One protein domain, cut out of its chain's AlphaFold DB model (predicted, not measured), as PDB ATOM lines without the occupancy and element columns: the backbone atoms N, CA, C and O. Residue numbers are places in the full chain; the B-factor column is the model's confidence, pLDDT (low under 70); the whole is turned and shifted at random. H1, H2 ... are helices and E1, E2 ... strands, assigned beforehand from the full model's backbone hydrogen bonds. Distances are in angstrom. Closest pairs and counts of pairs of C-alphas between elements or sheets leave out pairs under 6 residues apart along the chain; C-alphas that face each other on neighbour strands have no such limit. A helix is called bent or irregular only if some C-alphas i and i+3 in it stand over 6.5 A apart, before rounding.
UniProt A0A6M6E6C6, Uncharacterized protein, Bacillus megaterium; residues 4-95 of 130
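This is residues 4 to 95 of the 130 residues of an uncharacterized protein of Bacillus megaterium (UniProt A0A6M6E6C6). Three helices, H1, H2 and H3, stand nearly side by side as one layer on a twisted five-stranded sheet; H2 is between the other two and only grazes the sheet. The link of residues 56 to 64 reaches one end of the longest axis. The printed part has 92 residues, with three named helices and five named strands that follow along the chain in the order H1, H2, E1, E2, E3, E4, H3, E5. The sheet is mixed, in the order E1, E5, E2, E3, E4, and the class is mixed, helices and strands. The whole is compact, with a radius of gyration of the C-alphas of 12.4 A and spans of 37 by 28 by 23 A.

Start with H1, residues 4 to 13, and H2, residues 16 to 27: this helical hairpin touches at C-alphas Leu 7 and Asn 26, the closest, 6.5 A apart, at a shallow tilt of 10 degrees, opposite ways. Next look at E1, residues 32 to 34, parallel to E5, residues 87 to 90; N 89 and O 33 are 2.7 A apart. E5 is also parallel to E2, residues 43 to 47, with N 44 and O 88 at 2.7 A. E2, E3 at residues 50 to 55 and E4 at residues 65 to 67 form a meander, each strand the antiparallel neighbour of the one before; find N 45 and O 52 at 2.8 A, and N 65 and O 55 at 2.7 A. H3, residues 70 to 81, is on the sheet at a height of 9.1 A, slantwise to E3 at 42 degrees on the local plane. E4, H3 and E5 are a split strand-helix-strand unit, two strands running the same way with E2 and E3 between them, and its crossover is right-handed. H3 touches H2 with residues 70 to 74 alone, closest at C-alphas Leu 21 and Leu 74, 5.4 A, the same way at 13 degrees, a shallow tilt. H1 and H3 are apart. In H3 every O i to N i+4 pair is within hydrogen-bond range; H1 has 5 of 6 and H2 6 of 8.

Find C-alpha 4 at (41.710, 1.925, -23.001); from there H1 runs 14.6 A to residue 13. H2 runs 17.7 A and is irregular, C-alphas 17 and 20 being 7.1 A apart. E1 spans 7.0 A, E2 12.7 A, E3 16.4 A and E4 6.5 A. H3 begins with C-alpha 70 at (27.472, 8.482, -11.744) and runs 15.7 A. E5 runs 10.2 A to C-alpha 90 at (39.961, 15.443, -19.751).

The C-alphas of His 12 and Gly 59, the two farthest apart, are 37.6 A apart. The printed part has no cut and no long link. Mean pLDDT of the printed part is 83.7; residues 36 to 39, 59, 61 to 63 and 94 to 95 are under 70.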
ATOM      1  N   GLU A   4      41.886   3.265 -23.576       80.25
ATOM      2  CA  GLU A   4      41.710   1.925 -23.001       80.25
ATOM      3  C   GLU A   4      42.495   1.786 -21.695       80.25
ATOM      4  O   GLU A   4      41.930   1.463 -20.659       80.25
ATOM      5  N   SER A   5      43.774   2.179 -21.691       80.31
ATOM      6  CA  SER A   5      44.597   2.134 -20.477       80.31
ATOM      7  C   SER A   5      44.095   3.067 -19.368       80.31
ATOM      8  O   SER A   5      44.317   2.787 -18.190       80.31
ATOM      9  N   LEU A   6      43.448   4.187 -19.718       82.38
ATOM     10  CA  LEU A   6      42.840   5.096 -18.742       82.38
ATOM     11  C   LEU A   6      41.594   4.470 -18.106       82.38
ATOM     12  O   LEU A   6      41.459   4.531 -16.886       82.38
ATOM     13  N   LEU A   7      40.731   3.846 -18.909       85.38
ATOM     14  CA  LEU A   7      39.530   3.164 -18.428       85.38
ATOM     15  C   LEU A   7      39.877   1.921 -17.602       85.38
ATOM     16  O   LEU A   7      39.325   1.746 -16.520       85.38
ATOM     17  N   ASP A   8      40.848   1.122 -18.049       82.31
ATOM     18  CA  ASP A   8      41.332  -0.051 -17.309       82.31
ATOM     19  C   ASP A   8      41.901   0.349 -15.946       82.31
ATOM     20  O   ASP A   8      41.611  -0.277 -14.928       82.31
ATOM     21  N   SER A   9      42.665   1.444 -15.901       81.56
ATOM     22  CA  SER A   9      43.158   1.985 -14.633       81.56
ATOM     23  C   SER A   9      42.005   2.469 -13.753       81.56
ATOM     24  O   SER A   9      42.025   2.239 -12.547       81.56
ATOM     25  N   ALA A  10      40.989   3.119 -14.328       84.31
ATOM     26  CA  ALA A  10      39.870   3.667 -13.569       84.31
ATOM     27  C   ALA A  10      39.107   2.584 -12.782       84.31
ATOM     28  O   ALA A  10      38.767   2.821 -11.626       84.31
ATOM     29  N   PHE A  11      38.959   1.369 -13.323       82.50
ATOM     30  CA  PHE A  11      38.348   0.240 -12.602       82.50
ATOM     31  C   PHE A  11      39.042  -0.128 -11.284       82.50
ATOM     32  O   PHE A  11      38.419  -0.734 -10.418       82.50
ATOM     33  N   HIS A  12      40.325   0.203 -11.124       83.19
ATOM     34  CA  HIS A  12      41.088  -0.109  -9.915       83.19
ATOM     35  C   HIS A  12      41.110   1.027  -8.888       83.19
ATOM     36  O   HIS A  12      41.485   0.793  -7.739       83.19
ATOM     37  N   TYR A  13      40.767   2.250  -9.299       83.25
ATOM     38  CA  TYR A  13      40.933   3.449  -8.474       83.25
ATOM     39  C   TYR A  13      39.619   4.136  -8.105       83.25
ATOM     40  O   TYR A  13      39.601   4.904  -7.142       83.25
ATOM     41  N   TYR A  14      38.545   3.875  -8.848       86.75
ATOM     42  CA  TYR A  14      37.239   4.468  -8.601       86.75
ATOM     43  C   TYR A  14      36.366   3.584  -7.704       86.75
ATOM     44  O   TYR A  14      36.532   2.362  -7.716       86.75
ATOM     45  N   PRO A  15      35.461   4.190  -6.917       87.62
ATOM     46  CA  PRO A  15      34.511   3.435  -6.113       87.62
ATOM     47  C   PRO A  15      33.492   2.654  -6.968       87.62
ATOM     48  O   PRO A  15      33.362   2.859  -8.178       87.62
ATOM     49  N   ASP A  16      32.821   1.688  -6.327       89.69
ATOM     50  CA  ASP A  16      31.977   0.681  -6.994       89.69
ATOM     51  C   ASP A  16      30.761   1.279  -7.730       89.69
ATOM     52  O   ASP A  16      30.275   0.709  -8.706       89.69
ATOM     53  N   ASP A  17      30.295   2.445  -7.292       90.38
ATOM     54  CA  ASP A  17      29.245   3.256  -7.916       90.38
ATOM     55  C   ASP A  17      29.595   3.701  -9.347       90.38
ATOM     56  O   ASP A  17      28.720   3.766 -10.209       90.38
ATOM     57  N   PHE A  18      30.878   3.906  -9.657       90.00
ATOM     58  CA  PHE A  18      31.332   4.245 -11.012       90.00
ATOM     59  C   PHE A  18      31.497   3.026 -11.929       90.00
ATOM     60  O   PHE A  18      31.690   3.190 -13.138       90.00
ATOM     61  N   VAL A  19      31.422   1.793 -11.414       91.44
ATOM     62  CA  VAL A  19      31.664   0.577 -12.215       91.44
ATOM     63  C   VAL A  19      30.720   0.468 -13.422       91.44
ATOM     64  O   VAL A  19      31.224   0.215 -14.523       91.44
ATOM     65  N   PRO A  20      29.393   0.687 -13.304       92.38
ATOM     66  CA  PRO A  20      28.491   0.653 -14.455       92.38
ATOM     67  C   PRO A  20      28.855   1.688 -15.528       92.38
ATOM     68  O   PRO A  20      28.857   1.370 -16.721       92.38
ATOM     69  N   LEU A  21      29.229   2.901 -15.104       92.50
ATOM     70  CA  LEU A  21      29.670   3.976 -15.991       92.50
ATOM     71  C   LEU A  21      30.952   3.590 -16.738       92.50
ATOM     72  O   LEU A  21      31.006   3.660 -17.966       92.50
ATOM     73  N   LEU A  22      31.969   3.113 -16.021       92.31
ATOM     74  CA  LEU A  22      33.240   2.694 -16.612       92.31
ATOM     75  C   LEU A  22      33.070   1.523 -17.590       92.31
ATOM     76  O   LEU A  22      33.693   1.510 -18.653       92.31
ATOM     77  N   GLN A  23      32.192   0.561 -17.284       91.50
ATOM     78  CA  GLN A  23      31.861  -0.537 -18.203       91.50
ATOM     79  C   GLN A  23      31.207  -0.035 -19.487       91.50
ATOM     80  O   GLN A  23      31.512  -0.542 -20.569       91.50
ATOM     81  N   HIS A  24      30.307   0.942 -19.379       90.75
ATOM     82  CA  HIS A  24      29.673   1.552 -20.541       90.75
ATOM     83  C   HIS A  24      30.699   2.288 -21.413       90.75
ATOM     84  O   HIS A  24      30.786   2.027 -22.612       90.75
ATOM     85  N   LEU A  25      31.549   3.117 -20.802       91.19
ATOM     86  CA  LEU A  25      32.619   3.833 -21.500       91.19
ATOM     87  C   LEU A  25      33.586   2.889 -22.220       91.19
ATOM     88  O   LEU A  25      33.995   3.174 -23.341       91.19
ATOM     89  N   ASN A  26      33.915   1.743 -21.618       89.94
ATOM     90  CA  ASN A  26      34.791   0.755 -22.248       89.94
ATOM     91  C   ASN A  26      34.140   0.123 -23.496       89.94
ATOM     92  O   ASN A  26      34.782  -0.010 -24.536       89.94
ATOM     93  N   LYS A  27      32.832  -0.171 -23.447       89.31
ATOM     94  CA  LYS A  27      32.073  -0.664 -24.616       89.31
ATOM     95  C   LYS A  27      32.007   0.355 -25.759       89.31
ATOM     96  O   LYS A  27      31.974  -0.050 -26.917       89.31
ATOM     97  N   CYS A  28      31.994   1.643 -25.429       89.81
ATOM     98  CA  CYS A  28      31.924   2.758 -26.376       89.81
ATOM     99  C   CYS A  28      33.285   3.439 -26.603       89.81
ATOM    100  O   CYS A  28      33.341   4.590 -27.033       89.81
ATOM    101  N   SER A  29      34.397   2.756 -26.312       88.38
ATOM    102  CA  SER A  29      35.745   3.345 -26.320       88.38
ATOM    103  C   SER A  29      36.149   3.949 -27.671       88.38
ATOM    104  O   SER A  29      36.882   4.935 -27.714       88.38
ATOM    105  N   ASN A  30      35.610   3.427 -28.775       88.19
ATOM    106  CA  ASN A  30      35.791   3.946 -30.133       88.19
ATOM    107  C   ASN A  30      35.176   5.342 -30.362       88.19
ATOM    108  O   ASN A  30      35.552   6.024 -31.316       88.19
ATOM    109  N   GLN A  31      34.231   5.757 -29.518       90.31
ATOM    110  CA  GLN A  31      33.589   7.075 -29.551       90.31
ATOM    111  C   GLN A  31      34.237   8.059 -28.569       90.31
ATOM    112  O   GLN A  31      33.909   9.246 -28.575       90.31
ATOM    113  N   LEU A  32      35.176   7.597 -27.744       90.94
ATOM    114  CA  LEU A  32      35.878   8.439 -26.788       90.94
ATOM    115  C   LEU A  32      37.097   9.088 -27.441       90.94
ATOM    116  O   LEU A  32      37.856   8.451 -28.174       90.94
ATOM    117  N   LYS A  33      37.319  10.371 -27.155       90.25
ATOM    118  CA  LYS A  33      38.477  11.128 -27.652       90.25
ATOM    119  C   LYS A  33      39.131  11.903 -26.523       90.25
ATOM    120  O   LYS A  33      38.460  12.388 -25.626       90.25
ATOM    121  N   LEU A  34      40.450  12.064 -26.561       86.38
ATOM    122  CA  LEU A  34      41.107  12.998 -25.648       86.38
ATOM    123  C   LEU A  34      40.751  14.428 -26.057       86.38
ATOM    124  O   LEU A  34      40.819  14.774 -27.238       86.38
ATOM    125  N   SER A  35      40.374  15.248 -25.085       81.25
ATOM    126  CA  SER A  35      40.091  16.658 -25.322       81.25
ATOM    127  C   SER A  35      41.385  17.423 -25.624       81.25
ATOM    128  O   SER A  35      42.373  17.301 -24.901       81.25
ATOM    129  N   THR A  36      41.386  18.223 -26.692       66.00
ATOM    130  CA  THR A  36      42.290  19.381 -26.842       66.00
ATOM    131  C   THR A  36      41.568  20.649 -26.351       66.00
ATOM    132  O   THR A  36      40.338  20.618 -26.287       66.00
ATOM    133  N   PRO A  37      42.269  21.744 -26.000       57.22
ATOM    134  CA  PRO A  37      41.734  22.778 -25.108       57.22
ATOM    135  C   PRO A  37      40.370  23.371 -25.521       57.22
ATOM    136  O   PRO A  37      40.114  23.628 -26.698       57.22
ATOM    137  N   ASP A  38      39.535  23.602 -24.504       57.09
ATOM    138  CA  ASP A  38      38.445  24.587 -24.398       57.09
ATOM    139  C   ASP A  38      37.194  24.511 -25.289       57.09
ATOM    140  O   ASP A  38      36.299  25.337 -25.117       57.09
ATOM    141  N   LYS A  39      37.058  23.554 -26.217       63.88
ATOM    142  CA  LYS A  39      35.892  23.558 -27.146       63.88
ATOM    143  C   LYS A  39      35.123  22.258 -27.283       63.88
ATOM    144  O   LYS A  39      34.186  22.174 -28.072       63.88
ATOM    145  N   HIS A  40      35.522  21.238 -26.551       76.00
ATOM    146  CA  HIS A  40      34.983  19.909 -26.741       76.00
ATOM    147  C   HIS A  40      33.937  19.589 -25.684       76.00
ATOM    148  O   HIS A  40      34.279  19.382 -24.525       76.00
ATOM    149  N   LEU A  41      32.676  19.545 -26.109       84.00
ATOM    150  CA  LEU A  41      31.551  19.041 -25.332       84.00
ATOM    151  C   LEU A  41      30.865  17.919 -26.131       84.00
ATOM    152  O   LEU A  41      30.865  17.985 -27.363       84.00
ATOM    153  N   PRO A  42      30.289  16.911 -25.456       89.31
ATOM    154  CA  PRO A  42      30.351  16.678 -24.010       89.31
ATOM    155  C   PRO A  42      31.742  16.243 -23.532       89.31
ATOM    156  O   PRO A  42      32.483  15.563 -24.244       89.31
ATOM    157  N   LEU A  43      32.082  16.633 -22.305       91.00
ATOM    158  CA  LEU A  43      33.389  16.421 -21.699       91.00
ATOM    159  C   LEU A  43      33.277  15.637 -20.395       91.00
ATOM    160  O   LEU A  43      32.717  16.121 -19.417       91.00
ATOM    161  N   LEU A  44      33.893  14.462 -20.353       91.69
ATOM    162  CA  LEU A  44      34.113  13.700 -19.135       91.69
ATOM    163  C   LEU A  44      35.432  14.100 -18.484       91.69
ATOM    164  O   LEU A  44      36.498  14.028 -19.101       91.69
ATOM    165  N   ILE A  45      35.370  14.490 -17.217       88.81
ATOM    166  CA  ILE A  45      36.515  14.959 -16.447       88.81
ATOM    167  C   ILE A  45      36.843  13.919 -15.380       88.81
ATOM    168  O   ILE A  45      36.119  13.764 -14.403       88.81
ATOM    169  N   PHE A  46      37.967  13.227 -15.549       87.50
ATOM    170  CA  PHE A  46      38.445  12.205 -14.619       87.50
ATOM    171  C   PHE A  46      39.286  12.846 -13.506       87.50
ATOM    172  O   PHE A  46      40.383  13.361 -13.759       87.50
ATOM    173  N   LYS A  47      38.799  12.791 -12.262       84.25
ATOM    174  CA  LYS A  47      39.521  13.165 -11.036       84.25
ATOM    175  C   LYS A  47      39.802  11.934 -10.166       84.25
ATOM    176  O   LYS A  47      39.096  10.951 -10.285       84.25
ATOM    177  N   PRO A  48      40.787  11.961  -9.248       78.62
ATOM    178  CA  PRO A  48      41.267  10.765  -8.536       78.62
ATOM    179  C   PRO A  48      40.233   9.877  -7.820       78.62
ATOM    180  O   PRO A  48      40.604   8.784  -7.407       78.62
ATOM    181  N   LYS A  49      38.992  10.338  -7.628       78.94
ATOM    182  CA  LYS A  49      37.887   9.585  -7.018       78.94
ATOM    183  C   LYS A  49      36.521   9.914  -7.625       78.94
ATOM    184  O   LYS A  49      35.513   9.548  -7.041       78.94
ATOM    185  N   ASP A  50      36.500  10.672  -8.716       83.62
ATOM    186  CA  ASP A  50      35.269  11.296  -9.190       83.62
ATOM    187  C   ASP A  50      35.298  11.505 -10.709       83.62
ATOM    188  O   ASP A  50      36.377  11.687 -11.300       83.62
ATOM    189  N   ILE A  51      34.142  11.388 -11.356       88.25
ATOM    190  CA  ILE A  51      33.984  11.619 -12.795       88.25
ATOM    191  C   ILE A  51      32.892  12.650 -12.955       88.25
ATOM    192  O   ILE A  51      31.779  12.443 -12.500       88.25
ATOM    193  N   TYR A  52      33.209  13.729 -13.658       88.06
ATOM    194  CA  TYR A  52      32.235  14.765 -13.963       88.06
ATOM    195  C   TYR A  52      31.867  14.712 -15.431       88.06
ATOM    196  O   TYR A  52      32.735  14.461 -16.268       88.06
ATOM    197  N   LEU A  53      30.618  15.025 -15.752       91.12
ATOM    198  CA  LEU A  53      30.199  15.299 -17.120       91.12
ATOM    199  C   LEU A  53      29.889  16.780 -17.262       91.12
ATOM    200  O   LEU A  53      29.004  17.300 -16.592       91.12
ATOM    201  N   TRP A  54      30.593  17.442 -18.172       88.44
ATOM    202  CA  TRP A  54      30.289  18.798 -18.592       88.44
ATOM    203  C   TRP A  54      29.656  18.761 -19.983       88.44
ATOM    204  O   TRP A  54      30.273  18.288 -20.940       88.44
ATOM    205  N   ILE A  55      28.410  19.215 -20.109       87.50
ATOM    206  CA  ILE A  55      27.638  19.146 -21.357       87.50
ATOM    207  C   ILE A  55      26.784  20.401 -21.530       87.50
ATOM    208  O   ILE A  55      26.264  20.941 -20.558       87.50
ATOM    209  N   LYS A  56      26.632  20.877 -22.767       83.62
ATOM    210  CA  LYS A  56      25.736  21.987 -23.102       83.62
ATOM    211  C   LYS A  56      24.571  21.475 -23.931       83.62
ATOM    212  O   LYS A  56      24.792  20.722 -24.875       83.62
ATOM    213  N   ASP A  57      23.374  21.948 -23.612       78.44
ATOM    214  CA  ASP A  57      22.216  21.871 -24.496       78.44
ATOM    215  C   ASP A  57      21.821  23.299 -24.899       78.44
ATOM    216  O   ASP A  57      21.354  24.082 -24.066       78.44
ATOM    217  N   ASP A  58      22.034  23.635 -26.175       75.12
ATOM    218  CA  ASP A  58      21.738  24.961 -26.733       75.12
ATOM    219  C   ASP A  58      20.238  25.313 -26.678       75.12
ATOM    220  O   ASP A  58      19.878  26.484 -26.784       75.12
ATOM    221  N   GLY A  59      19.350  24.326 -26.510       69.62
ATOM    222  CA  GLY A  59      17.911  24.538 -26.357       69.62
ATOM    223  C   GLY A  59      17.471  24.872 -24.930       69.62
ATOM    224  O   GLY A  59      16.330  25.291 -24.735       69.62
ATOM    225  N   VAL A  60      18.349  24.686 -23.939       71.06
ATOM    226  CA  VAL A  60      18.008  24.794 -22.511       71.06
ATOM    227  C   VAL A  60      18.784  25.909 -21.815       71.06
ATOM    228  O   VAL A  60      18.224  26.580 -20.949       71.06
ATOM    229  N   SER A  61      20.057  26.118 -22.163       69.00
ATOM    230  CA  SER A  61      20.921  27.063 -21.453       69.00
ATOM    231  C   SER A  61      22.056  27.599 -22.325       69.00
ATOM    232  O   SER A  61      22.680  26.871 -23.099       69.00
ATOM    233  N   ASP A  62      22.400  28.870 -22.115       68.38
ATOM    234  CA  ASP A  62      23.604  29.490 -22.684       68.38
ATOM    235  C   ASP A  62      24.898  28.925 -22.076       68.38
ATOM    236  O   ASP A  62      25.982  29.067 -22.651       68.38
ATOM    237  N   TYR A  63      24.777  28.223 -20.949       68.81
ATOM    238  CA  TYR A  63      25.876  27.691 -20.159       68.81
ATOM    239  C   TYR A  63      25.822  26.164 -20.046       68.81
ATOM    240  O   TYR A  63      24.729  25.605 -19.911       68.81
ATOM    241  N   PRO A  64      26.973  25.466 -20.059       78.31
ATOM    242  CA  PRO A  64      26.977  24.020 -19.925       78.31
ATOM    243  C   PRO A  64      26.782  23.574 -18.470       78.31
ATOM    244  O   PRO A  64      27.319  24.172 -17.539       78.31
ATOM    245  N   PHE A  65      26.045  22.483 -18.298       80.25
ATOM    246  CA  PHE A  65      25.723  21.852 -17.025       80.25
ATOM    247  C   PHE A  65      26.819  20.888 -16.595       80.25
ATOM    248  O   PHE A  65      27.342  20.128 -17.417       80.25
ATOM    249  N   LEU A  66      27.133  20.900 -15.302       84.06
ATOM    250  CA  LEU A  66      28.014  19.921 -14.690       84.06
ATOM    251  C   LEU A  66      27.198  18.892 -13.913       84.06
ATOM    252  O   LEU A  66      26.443  19.258 -13.017       84.06
ATOM    253  N   PHE A  67      27.418  17.622 -14.228       85.19
ATOM    254  CA  PHE A  67      26.866  16.486 -13.503       85.19
ATOM    255  C   PHE A  67      27.981  15.772 -12.743       85.19
ATOM    256  O   PHE A  67      29.078  15.579 -13.282       85.19
ATOM    257  N   THR A  68      27.694  15.416 -11.494       83.75
ATOM    258  CA  THR A  68      28.604  14.744 -10.553       83.75
ATOM    259  C   THR A  68      28.138  13.323 -10.226       83.75
ATOM    260  O   THR A  68      28.953  12.483  -9.863       83.75
ATOM    261  N   ASP A  69      26.841  13.039 -10.373       86.25
ATOM    262  CA  ASP A  69      26.262  11.745 -10.026       86.25
ATOM    263  C   ASP A  69      26.544  10.682 -11.114       86.25
ATOM    264  O   ASP A  69      26.232  10.904 -12.291       86.25
ATOM    265  N   PRO A  70      27.118   9.513 -10.767       89.69
ATOM    266  CA  PRO A  70      27.472   8.482 -11.744       89.69
ATOM    267  C   PRO A  70      26.279   7.918 -12.525       89.69
ATOM    268  O   PRO A  70      26.436   7.573 -13.702       89.69
ATOM    269  N   GLU A  71      25.105   7.799 -11.894       91.12
ATOM    270  CA  GLU A  71      23.893   7.271 -12.528       91.12
ATOM    271  C   GLU A  71      23.321   8.287 -13.521       91.12
ATOM    272  O   GLU A  71      22.989   7.919 -14.655       91.12
ATOM    273  N   GLU A  72      23.282   9.569 -13.145       90.12
ATOM    274  CA  GLU A  72      22.883  10.656 -14.044       90.12
ATOM    275  C   GLU A  72      23.831  10.772 -15.242       90.12
ATOM    276  O   GLU A  72      23.386  10.823 -16.393       90.12
ATOM    277  N   ILE A  73      25.146  10.742 -14.996       92.88
ATOM    278  CA  ILE A  73      26.164  10.776 -16.053       92.88
ATOM    279  C   ILE A  73      25.966   9.603 -17.015       92.88
ATOM    280  O   ILE A  73      25.960   9.792 -18.234       92.88
ATOM    281  N   LEU A  74      25.780   8.392 -16.487       93.69
ATOM    282  CA  LEU A  74      25.539   7.201 -17.294       93.69
ATOM    283  C   LEU A  74      24.277   7.349 -18.153       93.69
ATOM    284  O   LEU A  74      24.309   7.027 -19.342       93.69
ATOM    285  N   PHE A  75      23.181   7.847 -17.583       92.25
ATOM    286  CA  PHE A  75      21.930   8.057 -18.309       92.25
ATOM    287  C   PHE A  75      22.091   9.047 -19.471       92.25
ATOM    288  O   PHE A  75      21.650   8.764 -20.590       92.25
ATOM    289  N   ILE A  76      22.770  10.172 -19.240       90.31
ATOM    290  CA  ILE A  76      23.027  11.182 -20.277       90.31
ATOM    291  C   ILE A  76      23.915  10.599 -21.383       90.31
ATOM    292  O   ILE A  76      23.628  10.759 -22.571       90.31
ATOM    293  N   LEU A  77      24.971   9.872 -21.011       90.94
ATOM    294  CA  LEU A  77      25.867   9.244 -21.979       90.94
ATOM    295  C   LEU A  77      25.179   8.163 -22.807       90.94
ATOM    296  O   LEU A  77      25.465   8.071 -23.997       90.94
ATOM    297  N   TYR A  78      24.251   7.391 -22.234       89.75
ATOM    298  CA  TYR A  78      23.458   6.430 -23.003       89.75
ATOM    299  C   TYR A  78      22.717   7.104 -24.157       89.75
ATOM    300  O   TYR A  78      22.704   6.581 -25.272       89.75
ATOM    301  N   GLN A  79      22.115   8.266 -23.900       85.31
ATOM    302  CA  GLN A  79      21.417   9.031 -24.929       85.31
ATOM    303  C   GLN A  79      22.404   9.603 -25.944       85.31
ATOM    304  O   GLN A  79      22.221   9.422 -27.147       85.31
ATOM    305  N   HIS A  80      23.482  10.227 -25.473       85.81
ATOM    306  CA  HIS A  80      24.439  10.906 -26.337       85.81
ATOM    307  C   HIS A  80      25.242   9.937 -27.215       85.81
ATOM    308  O   HIS A  80      25.305  10.097 -28.424       85.81
ATOM    309  N   LEU A  81      25.803   8.863 -26.659       85.00
ATOM    310  CA  LEU A  81      26.597   7.902 -27.431       85.00
ATOM    311  C   LEU A  81      25.753   7.122 -28.450       85.00
ATOM    312  O   LEU A  81      26.288   6.672 -29.467       85.00
ATOM    313  N   SER A  82      24.435   7.013 -28.235       80.75
ATOM    314  CA  SER A  82      23.521   6.391 -29.202       80.75
ATOM    315  C   SER A  82      23.406   7.160 -30.525       80.75
ATOM    316  O   SER A  82      23.055   6.562 -31.543       80.75
ATOM    317  N   THR A  83      23.754   8.454 -30.548       81.12
ATOM    318  CA  THR A  83      23.730   9.293 -31.761       81.12
ATOM    319  C   THR A  83      24.979   9.117 -32.629       81.12
ATOM    320  O   THR A  83      25.015   9.592 -33.762       81.12
ATOM    321  N   GLY A  84      26.000   8.407 -32.132       75.88
ATOM    322  CA  GLY A  84      27.287   8.270 -32.815       75.88
ATOM    323  C   GLY A  84      28.269   9.409 -32.525       75.88
ATOM    324  O   GLY A  84      29.392   9.375 -33.031       75.88
ATOM    325  N   GLU A  85      27.878  10.397 -31.719       83.19
ATOM    326  CA  GLU A  85      28.719  11.540 -31.372       83.19
ATOM    327  C   GLU A  85      29.894  11.150 -30.467       83.19
ATOM    328  O   GLU A  85      29.888  10.126 -29.779       83.19
ATOM    329  N   ALA A  86      30.958  11.952 -30.536       88.06
ATOM    330  CA  ALA A  86      32.164  11.709 -29.763       88.06
ATOM    331  C   ALA A  86      32.046  12.339 -28.375       88.06
ATOM    332  O   ALA A  86      31.677  13.505 -28.255       88.06
ATOM    333  N   VAL A  87      32.462  11.597 -27.353       90.38
ATOM    334  CA  VAL A  87      32.582  12.107 -25.985       90.38
ATOM    335  C   VAL A  87      34.050  12.356 -25.690       90.38
ATOM    336  O   VAL A  87      34.913  11.510 -25.942       90.38
ATOM    337  N   TYR A  88      34.350  13.531 -25.162       91.19
ATOM    338  CA  TYR A  88      35.722  13.943 -24.930       91.19
ATOM    339  C   TYR A  88      36.135  13.672 -23.491       91.19
ATOM    340  O   TYR A  88      35.324  13.755 -22.580       91.19
ATOM    341  N   LEU A  89      37.406  13.352 -23.277       89.88
ATOM    342  CA  LEU A  89      37.971  13.037 -21.970       89.88
ATOM    343  C   LEU A  89      39.016  14.082 -21.585       89.88
ATOM    344  O   LEU A  89      39.896  14.413 -22.384       89.88
ATOM    345  N   SER A  90      38.968  14.550 -20.344       86.88
ATOM    346  CA  SER A  90      39.961  15.443 -19.751       86.88
ATOM    347  C   SER A  90      40.274  15.035 -18.312       86.88
ATOM    348  O   SER A  90      39.512  14.327 -17.662       86.88
ATOM    349  N   ARG A  91      41.420  15.484 -17.797       80.50
ATOM    350  CA  ARG A  91      41.743  15.448 -16.357       80.50
ATOM    351  C   ARG A  91      41.531  16.800 -15.686       80.50
ATOM    352  O   ARG A  91      41.608  16.919 -14.463       80.50
ATOM    353  N   GLU A  92      41.292  17.829 -16.481       75.50
ATOM    354  CA  GLU A  92      41.183  19.220 -16.072       75.50
ATOM    355  C   GLU A  92      39.820  19.765 -16.477       75.50
ATOM    356  O   GLU A  92      39.252  19.358 -17.494       75.50
ATOM    357  N   PHE A  93      39.297  20.667 -15.654       71.75
ATOM    358  CA  PHE A  93      38.136  21.450 -16.043       71.75
ATOM    359  C   PHE A  93      38.617  22.488 -17.067       71.75
ATOM    360  O   PHE A  93      39.641  23.122 -16.808       71.75
ATOM    361  N   PRO A  94      37.942  22.645 -18.217       69.81
ATOM    362  CA  PRO A  94      38.163  23.775 -19.108       69.81
ATOM    363  C   PRO A  94      38.140  25.093 -18.331       69.81
ATOM    364  O   PRO A  94      37.271  25.312 -17.486       69.81
ATOM    365  N   LEU A  95      39.106  25.961 -18.624       60.25
ATOM    366  CA  LEU A  95      39.389  27.214 -17.908       60.25
ATOM    367  C   LEU A  95      38.388  28.337 -18.249       60.25
ATOM    368  O   LEU A  95      38.715  29.517 -18.213       60.25
TER     369      LEU A  95